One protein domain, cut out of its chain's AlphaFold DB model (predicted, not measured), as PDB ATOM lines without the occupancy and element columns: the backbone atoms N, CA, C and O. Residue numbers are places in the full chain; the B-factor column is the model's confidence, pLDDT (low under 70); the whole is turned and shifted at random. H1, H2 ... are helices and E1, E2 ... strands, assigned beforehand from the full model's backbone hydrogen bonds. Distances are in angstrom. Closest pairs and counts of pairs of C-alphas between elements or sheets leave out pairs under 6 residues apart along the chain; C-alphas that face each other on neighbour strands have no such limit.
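What this domain is: This is residues 253 to 326 of the 412 residues of an uncharacterized protein of Peptococcaceae bacterium (UniProt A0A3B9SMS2). A two-stranded hairpin, E1 and E2, is covered lengthwise on one face by a helical hairpin, H1 packing mainly on E2 and H2 on E1, with short H3 at one end. The 74 printed residues include H1, H2, E1, E2, H3 in that order, class mixed; the whole is compact, radius of gyration of the C-alphas 12.6 A, a rod spanning 38 by 18 by 16 A.

Where its parts are: E1 is residues 303 to 308, 16.3 A; E2, 313 to 318, 16.9 A. H1, 253 to 276, 34.4 A, begins at C-alpha 253 (141.575, 254.690, 142.751). H2 is 283 to 296, 19.8 A; H3, 320 to 326, 9.9 A, ends at C-alpha 326 (149.077, 249.541, 142.920).

How they stand to each other: E1 and E2 are antiparallel, at 161 degrees; N 306 and O 315 are within hydrogen-bond range, 2.8 A. The closest C-alphas of H1 and E2, Lys 272 and Leu 314, are 5.3 A apart; those of H2 and E1, Thr 290 and Cys 305, 7.5 A. H1, with residues 264 to 275 alone, touches H2, closest C-alphas Ala 264 and Val 293, 6.3 A, at a shallow tilt of 20 degrees, opposite ways. H1 and H3 are close but not clearly touching, closest C-alphas Ile 257 and Ile 323, 7.9 A. In H1, H2 and H3 every O i to N i+4 pair is within hydrogen-bond range.

The domain as a whole: The farthest C-alphas, Ser 253 and Gly 310, are 39.3 A apart. The printed part has no cut and no long link; no printed residue is under 70 in pLDDT.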
ATOM      1  N   SER A 253     140.860 255.942 143.023       70.44
ATOM      2  CA  SER A 253     141.575 254.690 142.751       70.44
ATOM      3  C   SER A 253     141.773 253.837 144.004       70.44
ATOM      4  O   SER A 253     141.597 252.620 143.972       70.44
ATOM      5  N   ASP A 254     142.108 254.472 145.124       77.44
ATOM      6  CA  ASP A 254     142.418 253.797 146.378       77.44
ATOM      7  C   ASP A 254     141.162 253.258 147.044       77.44
ATOM      8  O   ASP A 254     141.181 252.145 147.575       77.44
ATOM      9  N   GLN A 255     140.077 254.035 146.987       79.62
ATOM     10  CA  GLN A 255     138.766 253.629 147.486       79.62
ATOM     11  C   GLN A 255     138.265 252.406 146.720       79.62
ATOM     12  O   GLN A 255     137.909 251.409 147.339       79.62
ATOM     13  N   LEU A 256     138.359 252.420 145.386       81.19
ATOM     14  CA  LEU A 256     137.931 251.299 144.551       81.19
ATOM     15  C   LEU A 256     138.716 250.008 144.844       81.19
ATOM     16  O   LEU A 256     138.138 248.918 144.875       81.19
ATOM     17  N   ILE A 257     140.035 250.108 145.062       83.06
ATOM     18  CA  ILE A 257     140.866 248.955 145.446       83.06
ATOM     19  C   ILE A 257     140.435 248.423 146.820       83.06
ATOM     20  O   ILE A 257     140.239 247.215 146.969       83.06
ATOM     21  N   GLU A 258     140.252 249.293 147.817       87.69
ATOM     22  CA  GLU A 258     139.827 248.869 149.159       87.69
ATOM     23  C   GLU A 258     138.413 248.283 149.176       87.69
ATOM     24  O   GLU A 258     138.196 247.263 149.824       87.69
ATOM     25  N   GLU A 259     137.464 248.853 148.433       87.81
ATOM     26  CA  GLU A 259     136.100 248.329 148.305       87.81
ATOM     27  C   GLU A 259     136.099 246.923 147.697       87.81
ATOM     28  O   GLU A 259     135.475 246.004 148.238       87.81
ATOM     29  N   ARG A 260     136.860 246.708 146.614       88.44
ATOM     30  CA  ARG A 260     137.023 245.381 145.995       88.44
ATOM     31  C   ARG A 260     137.616 244.370 146.972       88.44
ATOM     32  O   ARG A 260     137.129 243.241 147.060       88.44
ATOM     33  N   ILE A 261     138.640 244.769 147.728       89.75
ATOM     34  CA  ILE A 261     139.253 243.921 148.755       89.75
ATOM     35  C   ILE A 261     138.248 243.627 149.874       89.75
ATOM     36  O   ILE A 261     138.115 242.470 150.271       89.75
ATOM     37  N   ALA A 262     137.504 244.621 150.358       91.25
ATOM     38  CA  ALA A 262     136.510 244.461 151.417       91.25
ATOM     39  C   ALA A 262     135.389 243.492 151.009       91.25
ATOM     40  O   ALA A 262     135.055 242.578 151.767       91.25
ATOM     41  N   HIS A 263     134.861 243.623 149.787       91.88
ATOM     42  CA  HIS A 263     133.866 242.697 149.246       91.88
ATOM     43  C   HIS A 263     134.410 241.271 149.108       91.88
ATOM     44  O   HIS A 263     133.743 240.316 149.523       91.88
ATOM     45  N   ALA A 264     135.635 241.117 148.595       90.62
ATOM     46  CA  ALA A 264     136.284 239.814 148.497       90.62
ATOM     47  C   ALA A 264     136.490 239.177 149.883       90.62
ATOM     48  O   ALA A 264     136.168 238.004 150.073       90.62
ATOM     49  N   LEU A 265     136.960 239.938 150.876       90.88
ATOM     50  CA  LEU A 265     137.158 239.459 152.248       90.88
ATOM     51  C   LEU A 265     135.843 239.013 152.900       90.88
ATOM     52  O   LEU A 265     135.812 237.963 153.542       90.88
ATOM     53  N   ALA A 266     134.749 239.752 152.697       91.56
ATOM     54  CA  ALA A 266     133.437 239.383 153.222       91.56
ATOM     55  C   ALA A 266     132.930 238.047 152.645       91.56
ATOM     56  O   ALA A 266     132.410 237.204 153.383       91.56
ATOM     57  N   GLU A 267     133.103 237.804 151.340       91.19
ATOM     58  CA  GLU A 267     132.755 236.511 150.736       91.19
ATOM     59  C   GLU A 267     133.720 235.389 151.155       91.19
ATOM     60  O   GLU A 267     133.278 234.264 151.414       91.19
ATOM     61  N   LEU A 268     135.016 235.674 151.305       90.62
ATOM     62  CA  LEU A 268     135.999 234.703 151.796       90.62
ATOM     63  C   LEU A 268     135.750 234.300 153.255       90.62
ATOM     64  O   LEU A 268     135.913 233.122 153.582       90.62
ATOM     65  N   GLU A 269     135.290 235.210 154.119       90.56
ATOM     66  CA  GLU A 269     134.860 234.869 155.483       90.56
ATOM     67  C   GLU A 269     133.658 233.911 155.473       90.56
ATOM     68  O   GLU A 269     133.623 232.953 156.250       90.56
ATOM     69  N   ARG A 270     132.712 234.059 154.533       89.94
ATOM     70  CA  ARG A 270     131.615 233.082 154.365       89.94
ATOM     71  C   ARG A 270     132.138 231.706 153.953       89.94
ATOM     72  O   ARG A 270     131.678 230.689 154.477       89.94
ATOM     73  N   VAL A 271     133.119 231.650 153.048       86.88
ATOM     74  CA  VAL A 271     133.765 230.385 152.650       86.88
ATOM     75  C   VAL A 271     134.509 229.765 153.836       86.88
ATOM     76  O   VAL A 271     134.359 228.571 154.095       86.88
ATOM     77  N   LYS A 272     135.252 230.566 154.603       88.69
ATOM     78  CA  LYS A 272     135.969 230.142 155.812       88.69
ATOM     79  C   LYS A 272     135.020 229.602 156.885       88.69
ATOM     80  O   LYS A 272     135.299 228.548 157.457       88.69
ATOM     81  N   ALA A 273     133.872 230.244 157.099       87.94
ATOM     82  CA  ALA A 273     132.824 229.751 157.992       87.94
ATOM     83  C   ALA A 273     132.235 228.413 157.507       87.94
ATOM     84  O   ALA A 273     132.095 227.478 158.294       87.94
ATOM     85  N   ALA A 274     131.962 228.271 156.207       85.62
ATOM     86  CA  ALA A 274     131.454 227.025 155.626       85.62
ATOM     87  C   ALA A 274     132.463 225.861 155.708       85.62
ATOM     88  O   ALA A 274     132.067 224.706 155.881       85.62
ATOM     89  N   VAL A 275     133.762 226.152 155.618       86.12
ATOM     90  CA  VAL A 275     134.843 225.183 155.858       86.12
ATOM     91  C   VAL A 275     134.894 224.781 157.336       86.12
ATOM     92  O   VAL A 275     134.882 223.588 157.643       86.12
ATOM     93  N   LYS A 276     134.865 225.755 158.260       84.81
ATOM     94  CA  LYS A 276     134.873 225.510 159.714       84.81
ATOM     95  C   LYS A 276     133.671 224.670 160.161       84.81
ATOM     96  O   LYS A 276     133.833 223.720 160.921       84.81
ATOM     97  N   ASN A 277     132.489 224.959 159.619       84.31
ATOM     98  CA  ASN A 277     131.245 224.235 159.896       84.31
ATOM     99  C   ASN A 277     131.145 222.888 159.150       84.31
ATOM    100  O   ASN A 277     130.097 222.249 159.167       84.31
ATOM    101  N   ARG A 278     132.219 222.444 158.474       77.38
ATOM    102  CA  ARG A 278     132.299 221.196 157.690       77.38
ATOM    103  C   ARG A 278     131.250 221.067 156.574       77.38
ATOM    104  O   ARG A 278     131.051 219.965 156.059       77.38
ATOM    105  N   ALA A 279     130.620 222.165 156.155       74.19
ATOM    106  CA  ALA A 279     129.735 222.204 154.989       74.19
ATOM    107  C   ALA A 279     130.535 222.101 153.675       74.19
ATOM    108  O   ALA A 279     130.047 221.577 152.675       74.19
ATOM    109  N   LEU A 280     131.801 222.537 153.684       75.62
ATOM    110  CA  LEU A 280     132.762 222.355 152.596       75.62
ATOM    111  C   LEU A 280     133.921 221.465 153.060       75.62
ATOM    112  O   LEU A 280     134.770 221.904 153.827       75.62
ATOM    113  N   LYS A 281     133.951 220.209 152.592       71.12
ATOM    114  CA  LYS A 281     134.932 219.190 153.036       71.12
ATOM    115  C   LYS A 281     136.027 218.881 152.015       71.12
ATOM    116  O   LYS A 281     137.111 218.436 152.377       71.12
ATOM    117  N   ARG A 282     135.735 219.050 150.721       80.31
ATOM    118  CA  ARG A 282     136.663 218.704 149.637       80.31
ATOM    119  C   ARG A 282     137.566 219.894 149.337       80.31
ATOM    120  O   ARG A 282     137.080 220.921 148.874       80.31
ATOM    121  N   GLU A 283     138.868 219.712 149.522       81.88
ATOM    122  CA  GLU A 283     139.911 220.710 149.242       81.88
ATOM    123  C   GLU A 283     139.765 221.340 147.851       81.88
ATOM    124  O   GLU A 283     139.689 222.559 147.727       81.88
ATOM    125  N   LYS A 284     139.587 220.515 146.812       84.88
ATOM    126  CA  LYS A 284     139.375 220.983 145.433       84.88
ATOM    127  C   LYS A 284     138.177 221.935 145.303       84.88
ATOM    128  O   LYS A 284     138.228 222.895 144.540       84.88
ATOM    129  N   THR A 285     137.103 221.691 146.053       85.00
ATOM    130  CA  THR A 285     135.903 222.539 146.051       85.00
ATOM    131  C   THR A 285     136.135 223.843 146.811       85.00
ATOM    132  O   THR A 285     135.652 224.884 146.373       85.00
ATOM    133  N   VAL A 286     136.880 223.798 147.921       84.00
ATOM    134  CA  VAL A 286     137.263 224.992 148.689       84.00
ATOM    135  C   VAL A 286     138.135 225.900 147.829       84.00
ATOM    136  O   VAL A 286     137.764 227.047 147.610       84.00
ATOM    137  N   LEU A 287     139.211 225.364 147.246       85.62
ATOM    138  CA  LEU A 287     140.122 226.122 146.384       85.62
ATOM    139  C   LEU A 287     139.410 226.701 145.156       85.62
ATOM    140  O   LEU A 287     139.614 227.866 144.836       85.62
ATOM    141  N   LYS A 288     138.513 225.938 144.511       89.12
ATOM    142  CA  LYS A 288     137.721 226.441 143.377       89.12
ATOM    143  C   LYS A 288     136.806 227.601 143.782       89.12
ATOM    144  O   LYS A 288     136.709 228.575 143.044       89.12
ATOM    145  N   LYS A 289     136.137 227.513 144.938       87.88
ATOM    146  CA  LYS A 289     135.288 228.604 145.446       87.88
ATOM    147  C   LYS A 289     136.113 229.833 145.812       87.88
ATOM    148  O   LYS A 289     135.729 230.934 145.451       87.88
ATOM    149  N   THR A 290     137.245 229.644 146.481       87.19
ATOM    150  CA  THR A 290     138.170 230.727 146.825       87.19
ATOM    151  C   THR A 290     138.702 231.423 145.572       87.19
ATOM    152  O   THR A 290     138.619 232.642 145.486       87.19
ATOM    153  N   ALA A 291     139.157 230.669 144.566       88.06
ATOM    154  CA  ALA A 291     139.608 231.225 143.289       88.06
ATOM    155  C   ALA A 291     138.485 231.976 142.553       88.06
ATOM    156  O   ALA A 291     138.719 233.059 142.032       88.06
ATOM    157  N   ALA A 292     137.255 231.450 142.566       90.25
ATOM    158  CA  ALA A 292     136.107 232.123 141.962       90.25
ATOM    159  C   ALA A 292     135.772 233.458 142.647       90.25
ATOM    160  O   ALA A 292     135.428 234.415 141.963       90.25
ATOM    161  N   VAL A 293     135.892 233.543 143.979       89.06
ATOM    162  CA  VAL A 293     135.707 234.808 144.712       89.06
ATOM    163  C   VAL A 293     136.800 235.811 144.344       89.06
ATOM    164  O   VAL A 293     136.490 236.967 144.077       89.06
ATOM    165  N   LEU A 294     138.064 235.377 144.284       88.31
ATOM    166  CA  LEU A 294     139.164 236.262 143.893       88.31
ATOM    167  C   LEU A 294     138.982 236.793 142.464       88.31
ATOM    168  O   LEU A 294     139.089 238.001 142.277       88.31
ATOM    169  N   ALA A 295     138.607 235.933 141.515       88.44
ATOM    170  CA  ALA A 295     138.350 236.315 140.125       88.44
ATOM    171  C   ALA A 295     137.118 237.208 139.952       88.44
ATOM    172  O   ALA A 295     137.122 238.128 139.146       88.44
ATOM    173  N   LYS A 296     136.061 236.998 140.742       90.19
ATOM    174  CA  LYS A 296     134.855 237.840 140.700       90.19
ATOM    175  C   LYS A 296     135.149 239.307 141.038       90.19
ATOM    176  O   LYS A 296     134.493 240.192 140.497       90.19
ATOM    177  N   TYR A 297     136.106 239.559 141.933       87.25
ATOM    178  CA  TYR A 297     136.480 240.906 142.382       87.25
ATOM    179  C   TYR A 297     137.849 241.374 141.851       87.25
ATOM    180  O   TYR A 297     138.306 242.464 142.214       87.25
ATOM    181  N   ASN A 298     138.497 240.584 140.982       86.19
ATOM    182  CA  ASN A 298     139.848 240.810 140.459       86.19
ATOM    183  C   ASN A 298     140.885 241.057 141.586       86.19
ATOM    184  O   ASN A 298     141.622 242.042 141.562       86.19
ATOM    185  N   CYS A 299     140.875 240.243 142.646       88.69
ATOM    186  CA  CYS A 299     141.694 240.430 143.857       88.69
ATOM    187  C   CYS A 299     142.838 239.410 144.012       88.69
ATOM    188  O   CYS A 299     143.435 239.311 145.088       88.69
ATOM    189  N   GLU A 300     143.168 238.652 142.964       87.81
ATOM    190  CA  GLU A 300     144.180 237.587 142.966       87.81
ATOM    191  C   GLU A 300     145.570 238.091 143.369       87.81
ATOM    192  O   GLU A 300     146.308 237.407 144.079       87.81
ATOM    193  N   GLN A 301     145.921 239.306 142.944       83.56
ATOM    194  CA  GLN A 301     147.209 239.926 143.257       83.56
ATOM    195  C   GLN A 301     147.276 240.509 144.676       83.56
ATOM    196  O   GLN A 301     148.369 240.628 145.233       83.56
ATOM    197  N   TYR A 302     146.126 240.808 145.291       86.94
ATOM    198  CA  TYR A 302     146.035 241.457 146.604       86.94
ATOM    199  C   TYR A 302     145.901 240.471 147.765       86.94
ATOM    200  O   TYR A 302     146.324 240.775 148.883       86.94
ATOM    201  N   LEU A 303     145.315 239.295 147.526       88.44
ATOM    202  CA  LEU A 303     144.962 238.336 148.570       88.44
ATOM    203  C   LEU A 303     145.614 236.974 148.326       88.44
ATOM    204  O   LEU A 303     145.368 236.311 147.324       88.44
ATOM    205  N   VAL A 304     146.393 236.506 149.302       88.75
ATOM    206  CA  VAL A 304     146.895 235.126 149.331       88.75
ATOM    207  C   VAL A 304     145.959 234.293 150.176       88.75
ATOM    208  O   VAL A 304     145.788 234.598 151.351       88.75
ATOM    209  N   CYS A 305     145.406 233.227 149.607       85.94
ATOM    210  CA  CYS A 305     144.591 232.268 150.343       85.94
ATOM    211  C   CYS A 305     145.349 230.949 150.523       85.94
ATOM    212  O   CYS A 305     145.853 230.381 149.557       85.94
ATOM    213  N   THR A 306     145.394 230.440 151.750       85.12
ATOM    214  CA  THR A 306     146.008 229.158 152.105       85.12
ATOM    215  C   THR A 306     144.985 228.267 152.798       85.12
ATOM    216  O   THR A 306     144.330 228.660 153.765       85.12
ATOM    217  N   TYR A 307     144.833 227.042 152.302       84.31
ATOM    218  CA  TYR A 307     143.965 226.036 152.905       84.31
ATOM    219  C   TYR A 307     144.805 224.989 153.634       84.31
ATOM    220  O   TYR A 307     145.673 224.359 153.037       84.31
ATOM    221  N   ASN A 308     144.548 224.787 154.927       82.44
ATOM    222  CA  ASN A 308     145.185 223.735 155.708       82.44
ATOM    223  C   ASN A 308     144.238 222.540 155.847       82.44
ATOM    224  O   ASN A 308     143.273 222.579 156.616       82.44
ATOM    225  N   ARG A 309     144.550 221.454 155.133       74.88
ATOM    226  CA  ARG A 309     143.760 220.215 155.136       74.88
ATOM    227  C   ARG A 309     143.724 219.516 156.498       74.88
ATOM    228  O   ARG A 309     142.690 218.969 156.858       74.88
ATOM    229  N   GLY A 310     144.819 219.541 157.260       73.12
ATOM    230  CA  GLY A 310     144.897 218.882 158.570       73.12
ATOM    231  C   GLY A 310     144.047 219.572 159.640       73.12
ATOM    232  O   GLY A 310     143.482 218.911 160.504       73.12
ATOM    233  N   LYS A 311     143.914 220.901 159.555       75.88
ATOM    234  CA  LYS A 311     143.138 221.709 160.509       75.88
ATOM    235  C   LYS A 311     141.747 222.102 159.992       75.88
ATOM    236  O   LYS A 311     140.976 222.676 160.755       75.88
ATOM    237  N   ASN A 312     141.418 221.799 158.730       78.38
ATOM    238  CA  ASN A 312     140.237 222.313 158.022       78.38
ATOM    239  C   ASN A 312     140.072 223.825 158.225       78.38
ATOM    240  O   ASN A 312     139.007 224.312 158.604       78.38
ATOM    241  N   THR A 313     141.152 224.576 158.012       82.06
ATOM    242  CA  THR A 313     141.142 226.033 158.146       82.06
ATOM    243  C   THR A 313     141.532 226.689 156.834       82.06
ATOM    244  O   THR A 313     142.535 226.341 156.216       82.06
ATOM    245  N   LEU A 314     140.720 227.656 156.408       86.19
ATOM    246  CA  LEU A 314     141.064 228.584 155.340       86.19
ATOM    247  C   LEU A 314     141.624 229.854 155.983       86.19
ATOM    248  O   LEU A 314     140.985 230.445 156.856       86.19
ATOM    249  N   GLN A 315     142.812 230.256 155.560       86.25
ATOM    250  CA  GLN A 315     143.438 231.516 155.930       86.25
ATOM    251  C   GLN A 315     143.595 232.368 154.680       86.25
ATOM    252  O   GLN A 315     143.791 231.854 153.581       86.25
ATOM    253  N   PHE A 316     143.508 233.678 154.851       88.94
ATOM    254  CA  PHE A 316     143.817 234.621 153.795       88.94
ATOM    255  C   PHE A 316     144.558 235.820 154.371       88.94
ATOM    256  O   PHE A 316     144.315 236.225 155.508       88.94
ATOM    257  N   ARG A 317     145.497 236.355 153.593       88.69
ATOM    258  CA  ARG A 317     146.366 237.464 153.984       88.69
ATOM    259  C   ARG A 317     146.425 238.501 152.870       88.69
ATOM    260  O   ARG A 317     146.588 238.145 151.703       88.69
ATOM    261  N   ARG A 318     146.346 239.775 153.257       91.12
ATOM    262  CA  ARG A 318     146.570 240.929 152.378       91.12
ATOM    263  C   ARG A 318     148.060 241.062 152.043       91.12
ATOM    264  O   ARG A 318     148.911 240.975 152.932       91.12
ATOM    265  N   ARG A 319     148.382 241.277 150.767       87.38
ATOM    266  CA  ARG A 319     149.721 241.663 150.299       87.38
ATOM    267  C   ARG A 319     149.840 243.186 150.325       87.38
ATOM    268  O   ARG A 319     149.720 243.829 149.289       87.38
ATOM    269  N   GLU A 320     150.070 243.746 151.511       84.50
ATOM    270  CA  GLU A 320     150.113 245.205 151.711       84.50
ATOM    271  C   GLU A 320     151.100 245.919 150.781       84.50
ATOM    272  O   GLU A 320     150.793 246.988 150.274       84.50
ATOM    273  N   GLU A 321     152.244 245.307 150.474       77.81
ATOM    274  CA  GLU A 321     153.233 245.908 149.571       77.81
ATOM    275  C   GLU A 321     152.736 246.007 148.118       77.81
ATOM    276  O   GLU A 321     152.967 247.016 147.458       77.81
ATOM    277  N   VAL A 322     151.980 245.013 147.635       76.75
ATOM    278  CA  VAL A 322     151.356 245.061 146.296       76.75
ATOM    279  C   VAL A 322     150.228 246.088 146.278       76.75
ATOM    280  O   VAL A 322     150.126 246.866 145.341       76.75
ATOM    281  N   ILE A 323     149.421 246.145 147.343       79.00
ATOM    282  CA  ILE A 323     148.331 247.120 147.467       79.00
ATOM    283  C   ILE A 323     148.885 248.549 147.486       79.00
ATOM    284  O   ILE A 323     148.380 249.407 146.772       79.00
ATOM    285  N   LYS A 324     149.935 248.815 148.272       77.69
ATOM    286  CA  LYS A 324     150.605 250.124 148.303       77.69
ATOM    287  C   LYS A 324     151.174 250.495 146.938       77.69
ATOM    288  O   LYS A 324     151.006 251.636 146.518       77.69
ATOM    289  N   LYS A 325     151.814 249.545 146.248       72.19
ATOM    290  CA  LYS A 325     152.361 249.762 144.906       72.19
ATOM    291  C   LYS A 325     151.260 250.103 143.901       72.19
ATOM    292  O   LYS A 325     151.371 251.113 143.217       72.19
ATOM    293  N   ASP A 326     150.184 249.323 143.858       72.94
ATOM    294  CA  ASP A 326     149.077 249.541 142.920       72.94
ATOM    295  C   ASP A 326     148.314 250.837 143.227       72.94
ATOM    296  O   ASP A 326     147.915 251.542 142.305       72.94
TER     297      ASP A 326